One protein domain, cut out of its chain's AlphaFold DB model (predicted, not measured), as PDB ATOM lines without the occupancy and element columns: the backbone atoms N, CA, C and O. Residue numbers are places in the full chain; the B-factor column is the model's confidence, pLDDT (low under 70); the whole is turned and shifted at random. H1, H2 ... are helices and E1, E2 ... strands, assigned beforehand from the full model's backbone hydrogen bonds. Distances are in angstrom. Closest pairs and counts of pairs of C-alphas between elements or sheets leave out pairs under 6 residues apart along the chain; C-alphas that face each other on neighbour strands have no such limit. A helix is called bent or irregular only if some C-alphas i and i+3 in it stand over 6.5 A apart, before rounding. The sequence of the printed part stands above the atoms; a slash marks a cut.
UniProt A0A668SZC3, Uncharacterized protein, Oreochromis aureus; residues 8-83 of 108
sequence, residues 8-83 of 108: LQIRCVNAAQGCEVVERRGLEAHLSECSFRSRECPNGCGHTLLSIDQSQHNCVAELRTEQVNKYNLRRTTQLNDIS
ATOM      1  N   LEU A   8     -17.359  -5.859 -10.543       89.12
ATOM      2  CA  LEU A   8     -18.407  -5.919 -11.550       89.12
ATOM      3  C   LEU A   8     -19.058  -7.295 -11.535       89.12
ATOM      4  O   LEU A   8     -18.386  -8.322 -11.640       89.12
ATOM      5  N   GLN A   9     -20.379  -7.283 -11.455       90.69
ATOM      6  CA  GLN A   9     -21.208  -8.467 -11.554       90.69
ATOM      7  C   GLN A   9     -21.386  -8.862 -13.027       90.69
ATOM      8  O   GLN A   9     -21.640  -8.015 -13.886       90.69
ATOM      9  N   ILE A  10     -21.233 -10.150 -13.327       90.62
ATOM     10  CA  ILE A  10     -21.372 -10.740 -14.662       90.62
ATOM     11  C   ILE A  10     -22.300 -11.950 -14.566       90.62
ATOM     12  O   ILE A  10     -22.242 -12.721 -13.609       90.62
ATOM     13  N   ARG A  11     -23.172 -12.135 -15.561       92.06
ATOM     14  CA  ARG A  11     -24.035 -13.321 -15.623       92.06
ATOM     15  C   ARG A  11     -23.206 -14.562 -15.944       92.06
ATOM     16  O   ARG A  11     -22.418 -14.548 -16.888       92.06
ATOM     17  N   CYS A  12     -23.420 -15.635 -15.188       92.31
ATOM     18  CA  CYS A  12     -22.853 -16.941 -15.504       92.31
ATOM     19  C   CYS A  12     -23.422 -17.479 -16.830       92.31
ATOM     20  O   CYS A  12     -24.565 -17.198 -17.190       92.31
ATOM     21  N   VAL A  13     -22.650 -18.307 -17.539       91.69
ATOM     22  CA  VAL A  13     -23.098 -18.971 -18.779       91.69
ATOM     23  C   VAL A  13     -24.299 -19.889 -18.522       91.69
ATOM     24  O   VAL A  13     -25.169 -20.032 -19.373       91.69
ATOM     25  N   ASN A  14     -24.376 -20.459 -17.316       92.94
ATOM     26  CA  ASN A  14     -25.462 -21.334 -16.881       92.94
ATOM     27  C   ASN A  14     -26.646 -20.545 -16.298       92.94
ATOM     28  O   ASN A  14     -27.502 -21.129 -15.636       92.94
ATOM     29  N   ALA A  15     -26.721 -19.225 -16.515       91.38
ATOM     30  CA  ALA A  15     -27.823 -18.412 -16.002       91.38
ATOM     31  C   ALA A  15     -29.190 -18.845 -16.547       91.38
ATOM     32  O   ALA A  15     -30.188 -18.759 -15.840       91.38
ATOM     33  N   ALA A  16     -29.231 -19.394 -17.766       89.81
ATOM     34  CA  ALA A  16     -30.445 -19.989 -18.328       89.81
ATOM     35  C   ALA A  16     -30.942 -21.216 -17.537       89.81
ATOM     36  O   ALA A  16     -32.126 -21.527 -17.583       89.81
ATOM     37  N   GLN A  17     -30.052 -21.893 -16.806       89.31
ATOM     38  CA  GLN A  17     -30.364 -23.079 -16.002       89.31
ATOM     39  C   GLN A  17     -30.647 -22.728 -14.532       89.31
ATOM     40  O   GLN A  17     -30.825 -23.625 -13.718       89.31
ATOM     41  N   GLY A  18     -30.680 -21.434 -14.185       89.94
ATOM     42  CA  GLY A  18     -30.955 -20.953 -12.828       89.94
ATOM     43  C   GLY A  18     -29.732 -20.445 -12.061       89.94
ATOM     44  O   GLY A  18     -29.859 -20.096 -10.893       89.94
ATOM     45  N   CYS A  19     -28.555 -20.367 -12.690       91.31
ATOM     46  CA  CYS A  19     -27.381 -19.790 -12.038       91.31
ATOM     47  C   CYS A  19     -27.466 -18.258 -11.931       91.31
ATOM     48  O   CYS A  19     -27.831 -17.563 -12.878       91.31
ATOM     49  N   GLU A  20     -27.049 -17.713 -10.794       88.00
ATOM     50  CA  GLU A  20     -27.094 -16.274 -10.538       88.00
ATOM     51  C   GLU A  20     -25.888 -15.510 -11.120       88.00
ATOM     52  O   GLU A  20     -25.019 -16.053 -11.813       88.00
ATOM     53  N   VAL A  21     -25.867 -14.202 -10.858       84.00
ATOM     54  CA  VAL A  21     -24.811 -13.271 -11.263       84.00
ATOM     55  C   VAL A  21     -23.623 -13.395 -10.304       84.00
ATOM     56  O   VAL A  21     -23.808 -13.403  -9.091       84.00
ATOM     57  N   VAL A  22     -22.400 -13.462 -10.832       88.56
ATOM     58  CA  VAL A  22     -21.168 -13.637 -10.043       88.56
ATOM     59  C   VAL A  22     -20.197 -12.481 -10.258       88.56
ATOM     60  O   VAL A  22     -20.233 -11.806 -11.288       88.56
ATOM     61  N   GLU A  23     -19.318 -12.221  -9.291       88.75
ATOM     62  CA  GLU A  23     -18.276 -11.203  -9.452       88.75
ATOM     63  C   GLU A  23     -17.246 -11.623 -10.503       88.75
ATOM     64  O   GLU A  23     -16.815 -12.778 -10.551       88.75
ATOM     65  N   ARG A  24     -16.774 -10.656 -11.298       89.31
ATOM     66  CA  ARG A  24     -15.754 -10.873 -12.332       89.31
ATOM     67  C   ARG A  24     -14.519 -11.590 -11.794       89.31
ATOM     68  O   ARG A  24     -14.015 -12.494 -12.451       89.31
ATOM     69  N   ARG A  25     -14.048 -11.206 -10.604       89.75
ATOM     70  CA  ARG A  25     -12.859 -11.795  -9.970       89.75
ATOM     71  C   ARG A  25     -13.026 -13.288  -9.655       89.75
ATOM     72  O   ARG A  25     -12.042 -14.016  -9.680       89.75
ATOM     73  N   GLY A  26     -14.245 -13.728  -9.344       88.81
ATOM     74  CA  GLY A  26     -14.554 -15.105  -8.951       88.81
ATOM     75  C   GLY A  26     -15.149 -15.961 -10.067       88.81
ATOM     76  O   GLY A  26     -15.472 -17.119  -9.821       88.81
ATOM     77  N   LEU A  27     -15.313 -15.415 -11.277       91.19
ATOM     78  CA  LEU A  27     -16.013 -16.093 -12.368       91.19
ATOM     79  C   LEU A  27     -15.330 -17.408 -12.768       91.19
ATOM     80  O   LEU A  27     -16.014 -18.405 -12.959       91.19
ATOM     81  N   GLU A  28     -14.002 -17.437 -12.866       91.06
ATOM     82  CA  GLU A  28     -13.273 -18.640 -13.291       91.06
ATOM     83  C   GLU A  28     -13.428 -19.794 -12.290       91.06
ATOM     84  O   GLU A  28     -13.836 -20.895 -12.668       91.06
ATOM     85  N   ALA A  29     -13.211 -19.515 -11.001       92.12
ATOM     86  CA  ALA A  29     -13.443 -20.479  -9.927       92.12
ATOM     87  C   ALA A  29     -14.906 -20.948  -9.921       92.12
ATOM     88  O   ALA A  29     -15.179 -22.150  -9.941       92.12
ATOM     89  N   HIS A  30     -15.851 -20.009 -10.029       93.38
ATOM     90  CA  HIS A  30     -17.271 -20.324 -10.117       93.38
ATOM     91  C   HIS A  30     -17.594 -21.270 -11.280       93.38
ATOM     92  O   HIS A  30     -18.308 -22.242 -11.074       93.38
ATOM     93  N   LEU A  31     -17.083 -21.041 -12.494       91.06
ATOM     94  CA  LEU A  31     -17.369 -21.915 -13.641       91.06
ATOM     95  C   LEU A  31     -16.863 -23.350 -13.418       91.06
ATOM     96  O   LEU A  31     -17.488 -24.305 -13.892       91.06
ATOM     97  N   SER A  32     -15.772 -23.509 -12.666       90.94
ATOM     98  CA  SER A  32     -15.228 -24.822 -12.313       90.94
ATOM     99  C   SER A  32     -16.089 -25.581 -11.291       90.94
ATOM    100  O   SER A  32     -16.180 -26.809 -11.374       90.94
ATOM    101  N   GLU A  33     -16.799 -24.872 -10.410       91.00
ATOM    102  CA  GLU A  33     -17.596 -25.432  -9.302       91.00
ATOM    103  C   GLU A  33     -19.112 -25.203  -9.448       91.00
ATOM    104  O   GLU A  33     -19.891 -25.577  -8.578       91.00
ATOM    105  N   CYS A  34     -19.559 -24.615 -10.561       93.62
ATOM    106  CA  CYS A  34     -20.952 -24.222 -10.761       93.62
ATOM    107  C   CYS A  34     -21.897 -25.427 -10.651       93.62
ATOM    108  O   CYS A  34     -21.824 -26.364 -11.452       93.62
ATOM    109  N   SER A  35     -22.842 -25.367  -9.710       92.50
ATOM    110  CA  SER A  35     -23.845 -26.416  -9.488       92.50
ATOM    111  C   SER A  35     -24.787 -26.611 -10.683       92.50
ATOM    112  O   SER A  35     -25.312 -27.699 -10.900       92.50
ATOM    113  N   PHE A  36     -24.957 -25.576 -11.507       94.56
ATOM    114  CA  PHE A  36     -25.776 -25.599 -12.725       94.56
ATOM    115  C   PHE A  36     -24.985 -25.988 -13.979       94.56
ATOM    116  O   PHE A  36     -25.487 -25.892 -15.099       94.56
ATOM    117  N   ARG A  37     -23.728 -26.411 -13.820       93.06
ATOM    118  CA  ARG A  37     -22.947 -26.968 -14.920       93.06
ATOM    119  C   ARG A  37     -23.424 -28.387 -15.216       93.06
ATOM    120  O   ARG A  37     -23.513 -29.214 -14.309       93.06
ATOM    121  N   SER A  38     -23.631 -28.679 -16.493       93.69
ATOM    122  CA  SER A  38     -23.878 -30.034 -16.979       93.69
ATOM    123  C   SER A  38     -22.599 -30.875 -16.935       93.69
ATOM    124  O   SER A  38     -21.544 -30.434 -17.403       93.69
ATOM    125  N   ARG A  39     -22.681 -32.079 -16.367       92.31
ATOM    126  CA  ARG A  39     -21.594 -33.063 -16.295       92.31
ATOM    127  C   ARG A  39     -22.139 -34.457 -16.565       92.31
ATOM    128  O   ARG A  39     -23.292 -34.750 -16.262       92.31
ATOM    129  N   GLU A  40     -21.297 -35.314 -17.119       93.62
ATOM    130  CA  GLU A  40     -21.614 -36.732 -17.237       93.62
ATOM    131  C   GLU A  40     -21.718 -37.369 -15.850       93.62
ATOM    132  O   GLU A  40     -21.030 -36.969 -14.905       93.62
ATOM    133  N   CYS A  41     -22.601 -38.356 -15.728       93.94
ATOM    134  CA  CYS A  41     -22.784 -39.097 -14.496       93.94
ATOM    135  C   CYS A  41     -21.449 -39.727 -14.056       93.94
ATOM    136  O   CYS A  41     -20.849 -40.476 -14.833       93.94
ATOM    137  N   PRO A  42     -21.006 -39.509 -12.804       91.06
ATOM    138  CA  PRO A  42     -19.725 -40.024 -12.314       91.06
ATOM    139  C   PRO A  42     -19.676 -41.557 -12.263       91.06
ATOM    140  O   PRO A  42     -18.599 -42.141 -12.263       91.06
ATOM    141  N   ASN A  43     -20.839 -42.215 -12.260       91.31
ATOM    142  CA  ASN A  43     -20.948 -43.672 -12.316       91.31
ATOM    143  C   ASN A  43     -20.791 -44.236 -13.741       91.31
ATOM    144  O   ASN A  43     -20.850 -45.450 -13.919       91.31
ATOM    145  N   GLY A  44     -20.632 -43.382 -14.759       90.06
ATOM    146  CA  GLY A  44     -20.335 -43.806 -16.127       90.06
ATOM    147  C   GLY A  44     -21.521 -44.374 -16.912       90.06
ATOM    148  O   GLY A  44     -21.308 -45.094 -17.882       90.06
ATOM    149  N   CYS A  45     -22.772 -44.063 -16.546       93.00
ATOM    150  CA  CYS A  45     -23.941 -44.497 -17.332       93.00
ATOM    151  C   CYS A  45     -24.127 -43.750 -18.660       93.00
ATOM    152  O   CYS A  45     -24.996 -44.123 -19.439       93.00
ATOM    153  N   GLY A  46     -23.343 -42.700 -18.918       91.75
ATOM    154  CA  GLY A  46     -23.414 -41.908 -20.150       91.75
ATOM    155  C   GLY A  46     -24.474 -40.800 -20.151       91.75
ATOM    156  O   GLY A  46     -24.537 -40.026 -21.101       91.75
ATOM    157  N   HIS A  47     -25.281 -40.661 -19.092       93.06
ATOM    158  CA  HIS A  47     -26.217 -39.540 -18.977       93.06
ATOM    159  C   HIS A  47     -25.510 -38.262 -18.526       93.06
ATOM    160  O   HIS A  47     -24.730 -38.270 -17.573       93.06
ATOM    161  N   THR A  48     -25.824 -37.151 -19.193       94.69
ATOM    162  CA  THR A  48     -25.389 -35.809 -18.792       94.69
ATOM    163  C   THR A  48     -26.469 -35.151 -17.945       94.69
ATOM    164  O   THR A  48     -27.629 -35.101 -18.348       94.69
ATOM    165  N   LEU A  49     -26.084 -34.643 -16.778       93.44
ATOM    166  CA  LEU A  49     -26.984 -34.099 -15.766       93.44
ATOM    167  C   LEU A  49     -26.418 -32.800 -15.205       93.44
ATOM    168  O   LEU A  49     -25.208 -32.563 -15.248       93.44
ATOM    169  N   LEU A  50     -27.279 -31.966 -14.633       93.62
ATOM    170  CA  LEU A  50     -26.824 -30.827 -13.851       93.62
ATOM    171  C   LEU A  50     -26.101 -31.298 -12.593       93.62
ATOM    172  O   LEU A  50     -26.498 -32.278 -11.964       93.62
ATOM    173  N   SER A  51     -25.052 -30.576 -12.198       92.69
ATOM    174  CA  SER A  51     -24.282 -30.938 -11.009       92.69
ATOM    175  C   SER A  51     -25.125 -30.959  -9.730       92.69
ATOM    176  O   SER A  51     -24.852 -31.772  -8.851       92.69
ATOM    177  N   ILE A  52     -26.159 -30.120  -9.648       92.94
ATOM    178  CA  ILE A  52     -27.107 -30.074  -8.530       92.94
ATOM    179  C   ILE A  52     -28.030 -31.302  -8.463       92.94
ATOM    180  O   ILE A  52     -28.393 -31.728  -7.370       92.94
ATOM    181  N   ASP A  53     -28.348 -31.922  -9.601       92.62
ATOM    182  CA  ASP A  53     -29.278 -33.057  -9.678       92.62
ATOM    183  C   ASP A  53     -28.583 -34.420  -9.551       92.62
ATOM    184  O   ASP A  53     -29.244 -35.457  -9.506       92.62
ATOM    185  N   GLN A  54     -27.248 -34.449  -9.456       89.69
ATOM    186  CA  GLN A  54     -26.488 -35.703  -9.394       89.69
ATOM    187  C   GLN A  54     -26.886 -36.592  -8.207       89.69
ATOM    188  O   GLN A  54     -26.876 -37.813  -8.336       89.69
ATOM    189  N   SER A  55     -27.266 -36.009  -7.067       90.50
ATOM    190  CA  SER A  55     -27.704 -36.767  -5.885       90.50
ATOM    191  C   SER A  55     -29.069 -37.435  -6.070       90.50
ATOM    192  O   SER A  55     -29.341 -38.458  -5.447       90.50
ATOM    193  N   GLN A  56     -29.916 -36.877  -6.937       92.12
ATOM    194  CA  GLN A  56     -31.245 -37.400  -7.256       92.12
ATOM    195  C   GLN A  56     -31.217 -38.368  -8.447       92.12
ATOM    196  O   GLN A  56     -32.235 -38.963  -8.801       92.12
ATOM    197  N   HIS A  57     -30.055 -38.560  -9.072       94.56
ATOM    198  CA  HIS A  57     -29.922 -39.410 -10.239       94.56
ATOM    199  C   HIS A  57     -29.923 -40.900  -9.883       94.56
ATOM    200  O   HIS A  57     -28.965 -41.437  -9.322       94.56
ATOM    201  N   ASN A  58     -30.965 -41.610 -10.313       94.81
ATOM    202  CA  ASN A  58     -31.020 -43.063 -10.214       94.81
ATOM    203  C   ASN A  58     -30.426 -43.727 -11.465       94.81
ATOM    204  O   ASN A  58     -31.140 -44.192 -12.353       94.81
ATOM    205  N   CYS A  59     -29.096 -43.806 -11.492       95.00
ATOM    206  CA  CYS A  59     -28.303 -44.402 -12.573       95.00
ATOM    207  C   CYS A  59     -28.834 -45.766 -13.050       95.00
ATOM    208  O   CYS A  59     -28.954 -46.026 -14.246       95.00
ATOM    209  N   VAL A  60     -29.212 -46.640 -12.116       95.31
ATOM    210  CA  VAL A  60     -29.654 -47.997 -12.452       95.31
ATOM    211  C   VAL A  60     -31.067 -48.002 -13.043       95.31
ATOM    212  O   VAL A  60     -31.364 -48.829 -13.905       95.31
ATOM    213  N   ALA A  61     -31.951 -47.106 -12.600       96.00
ATOM    214  CA  ALA A  61     -33.296 -46.995 -13.164       96.00
ATOM    215  C   ALA A  61     -33.261 -46.560 -14.637       96.00
ATOM    216  O   ALA A  61     -33.943 -47.178 -15.461       96.00
ATOM    217  N   GLU A  62     -32.412 -45.587 -14.976       95.06
ATOM    218  CA  GLU A  62     -32.215 -45.152 -16.363       95.06
ATOM    219  C   GLU A  62     -31.715 -46.310 -17.238       95.06
ATOM    220  O   GLU A  62     -32.347 -46.671 -18.233       95.06
ATOM    221  N   LEU A  63     -30.660 -47.006 -16.797       95.00
ATOM    222  CA  LEU A  63     -30.097 -48.140 -17.538       95.00
ATOM    223  C   LEU A  63     -31.103 -49.284 -17.748       95.00
ATOM    224  O   LEU A  63     -31.151 -49.877 -18.829       95.00
ATOM    225  N   ARG A  64     -31.932 -49.604 -16.746       96.44
ATOM    226  CA  ARG A  64     -32.997 -50.615 -16.901       96.44
ATOM    227  C   ARG A  64     -34.026 -50.185 -17.940       96.44
ATOM    228  O   ARG A  64     -34.436 -50.999 -18.768       96.44
ATOM    229  N   THR A  65     -34.417 -48.915 -17.917       95.62
ATOM    230  CA  THR A  65     -35.376 -48.351 -18.874       95.62
ATOM    231  C   THR A  65     -34.834 -48.435 -20.297       95.62
ATOM    232  O   THR A  65     -35.534 -48.902 -21.198       95.62
ATOM    233  N   GLU A  66     -33.562 -48.091 -20.505       94.62
ATOM    234  CA  GLU A  66     -32.923 -48.242 -21.812       94.62
ATOM    235  C   GLU A  66     -32.923 -49.686 -22.317       94.62
ATOM    236  O   GLU A  66     -33.181 -49.926 -23.499       94.62
ATOM    237  N   GLN A  67     -32.632 -50.660 -21.451       95.38
ATOM    238  CA  GLN A  67     -32.648 -52.073 -21.838       95.38
ATOM    239  C   GLN A  67     -34.043 -52.518 -22.282       95.38
ATOM    240  O   GLN A  67     -34.180 -53.171 -23.320       95.38
ATOM    241  N   VAL A  68     -35.078 -52.122 -21.539       96.69
ATOM    242  CA  VAL A  68     -36.475 -52.410 -21.890       96.69
ATOM    243  C   VAL A  68     -36.847 -51.751 -23.217       96.69
ATOM    244  O   VAL A  68     -37.422 -52.409 -24.087       96.69
ATOM    245  N   ASN A  69     -36.460 -50.493 -23.431       95.50
ATOM    246  CA  ASN A  69     -36.702 -49.783 -24.688       95.50
ATOM    247  C   ASN A  69     -36.004 -50.464 -25.869       95.50
ATOM    248  O   ASN A  69     -36.628 -50.680 -26.909       95.50
ATOM    249  N   LYS A  70     -34.743 -50.880 -25.700       95.19
ATOM    250  CA  LYS A  70     -33.988 -51.637 -26.712       95.19
ATOM    251  C   LYS A  70     -34.670 -52.967 -27.039       95.19
ATOM    252  O   LYS A  70     -34.792 -53.313 -28.213       95.19
ATOM    253  N   TYR A  71     -35.148 -53.698 -26.032       94.12
ATOM    254  CA  TYR A  71     -35.908 -54.933 -26.235       94.12
ATOM    255  C   TYR A  71     -37.218 -54.682 -26.996       94.12
ATOM    256  O   TYR A  71     -37.496 -55.352 -27.992       94.12
ATOM    257  N   ASN A  72     -37.994 -53.680 -26.580       95.06
ATOM    258  CA  ASN A  72     -39.261 -53.332 -27.219       95.06
ATOM    259  C   ASN A  72     -39.068 -52.893 -28.672       95.06
ATOM    260  O   ASN A  72     -39.804 -53.359 -29.537       95.06
ATOM    261  N   LEU A  73     -38.051 -52.078 -28.958       92.00
ATOM    262  CA  LEU A  73     -37.716 -51.655 -30.317       92.00
ATOM    263  C   LEU A  73     -37.323 -52.842 -31.206       92.00
ATOM    264  O   LEU A  73     -37.771 -52.948 -32.348       92.00
ATOM    265  N   ARG A  74     -36.520 -53.779 -30.687       92.06
ATOM    266  CA  ARG A  74     -36.196 -55.025 -31.408       92.06
ATOM    267  C   ARG A  74     -37.448 -55.848 -31.698       92.06
ATOM    268  O   ARG A  74     -37.552 -56.447 -32.762       92.06
ATOM    269  N   ARG A  75     -38.401 -55.869 -30.769       90.69
ATOM    270  CA  ARG A  75     -39.670 -56.579 -30.947       90.69
ATOM    271  C   ARG A  75     -40.559 -55.908 -31.997       90.69
ATOM    272  O   ARG A  75     -41.133 -56.606 -32.824       90.69
ATOM    273  N   THR A  76     -40.679 -54.580 -31.988       84.19
ATOM    274  CA  THR A  76     -41.508 -53.846 -32.963       84.19
ATOM    275  C   THR A  76     -40.930 -53.914 -34.372       84.19
ATOM    276  O   THR A  76     -41.674 -54.159 -35.314       84.19
ATOM    277  N   THR A  77     -39.612 -53.771 -34.516       83.12
ATOM    278  CA  THR A  77     -38.921 -53.920 -35.810       83.12
ATOM    279  C   THR A  77     -39.130 -55.315 -36.400       83.12
ATOM    280  O   THR A  77     -39.635 -55.421 -37.513       83.12
ATOM    281  N   GLN A  78     -38.911 -56.377 -35.616       84.69
ATOM    282  CA  GLN A  78     -39.186 -57.756 -36.053       84.69
ATOM    283  C   GLN A  78     -40.654 -57.979 -36.467       84.69
ATOM    284  O   GLN A  78     -40.927 -58.706 -37.421       84.69
ATOM    285  N   LEU A  79     -41.620 -57.364 -35.773       73.69
ATOM    286  CA  LEU A  79     -43.042 -57.455 -36.137       73.69
ATOM    287  C   LEU A  79     -43.364 -56.712 -37.442       73.69
ATOM    288  O   LEU A  79     -44.159 -57.206 -38.247       73.69
ATOM    289  N   ASN A  80     -42.741 -55.556 -37.673       71.31
ATOM    290  CA  ASN A  80     -42.905 -54.794 -38.910       71.31
ATOM    291  C   ASN A  80     -42.338 -55.557 -40.114       71.31
ATOM    292  O   ASN A  80     -42.997 -55.621 -41.153       71.31
ATOM    293  N   ASP A  81     -41.199 -56.234 -39.951       68.12
ATOM    294  CA  ASP A  81     -40.623 -57.093 -40.991       68.12
ATOM    295  C   ASP A  81     -41.557 -58.262 -41.348       68.12
ATOM    296  O   ASP A  81     -41.711 -58.611 -42.520       68.12
ATOM    297  N   ILE A  82     -42.258 -58.840 -40.366       65.00
ATOM    298  CA  ILE A  82     -43.282 -59.867 -40.618       65.00
ATOM    299  C   ILE A  82     -44.471 -59.279 -41.394       65.00
ATOM    300  O   ILE A  82     -45.011 -59.947 -42.279       65.00
ATOM    301  N   SER A  83     -44.881 -58.043 -41.099       60.16
ATOM    302  CA  SER A  83     -45.952 -57.356 -41.834       60.16
ATOM    303  C   SER A  83     -45.563 -57.099 -43.297       60.16
ATOM    304  O   SER A  83     -46.323 -57.432 -44.207       60.16
TER     305      SER A  83
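AT A GLANCE: This is residues 8 to 83 of the 108 residues of an uncharacterized protein of Oreochromis aureus (UniProt A0A668SZC3). Two small lobes follow each other in a row, and a long helix, H4, leads off beyond the second one as an arm, its residues 64 to 83 sticking out free. The first lobe is a short antiparallel pair of strands, E1 and E2, with H2 beside it and H1 in the loop between the strands; the second is the hairpin E3 and E4 with the short helix H3 next to it. The printed part has 76 residues, with four named helices and four named strands in the order E1, H1, E2, H2, E3, E4, H3, H4, and its class is mixed, helices and strands. It is extended, with a radius of gyration of the C-alphas of 19.5 A and spans of 66 by 24 by 15 A.

HOW THE PARTS SIT: Strands E1, residues 9 to 11, and E2, residues 21 to 23, are antiparallel neighbours at 137 degrees, with N 10 and O 22 at 2.8 A. The closest C-alphas of E1 and H2, residues 24 to 33, are those of Gln 9 and Arg 24, 6.0 A apart. The C-alphas of Ala 15 in H1, residues 13 to 17, and Val 21 in E2 are the closest of that pair, at 7.6 A. H1 and H2 are only just apart, at 8.2 A. E3, residues 38 to 40, and E4, residues 48 to 50, form an antiparallel hairpin at 138 degrees, with N 39 and O 49 at 2.8 A. The closest C-alphas of E3 and H3, residues 51 to 56, are those of Ser 38 and Ser 51, at 6.1 A. H4, residues 59 to 83, is apart from H3 and touches no helix. Every O i to N i+4 pair is within hydrogen-bond range in H4; the counts are 4 of 6 in H2, 0 of 1 in H1 and 0 of 2 in H3, where O i to N i+3 pairs within range are 1 of 2 in H1 and 1 of 3 in H3.

IN THESE COORDINATES: E1 begins at C-alpha 9 (-21.208, -8.467, -11.554). The four strands have three residues each. H2 is 15.0 A long, H3 10.2 A and H1 8.8 A. These three are irregular: C-alphas 13 and 16 are 7.4 A apart in H1, 25 and 28 are 7.6 A apart in H2, and 52 and 55 are 7.2 A apart in H3. H4 is 36.5 A long, from C-alpha 59 (-28.303, -44.402, -12.573) to C-alpha 83 (-45.952, -57.356, -41.834).

THE WHOLE: The C-alphas farthest apart are those of Leu 8 and Ile 82, at 66.1 A. Without residues 64 to 83 the body spans 44 by 17 by 14 A. The printed part has no cut and no long link; the link E3 to E4 is short. The mean pLDDT of the printed part is 90.4, and residues 81 to 83 are under 70.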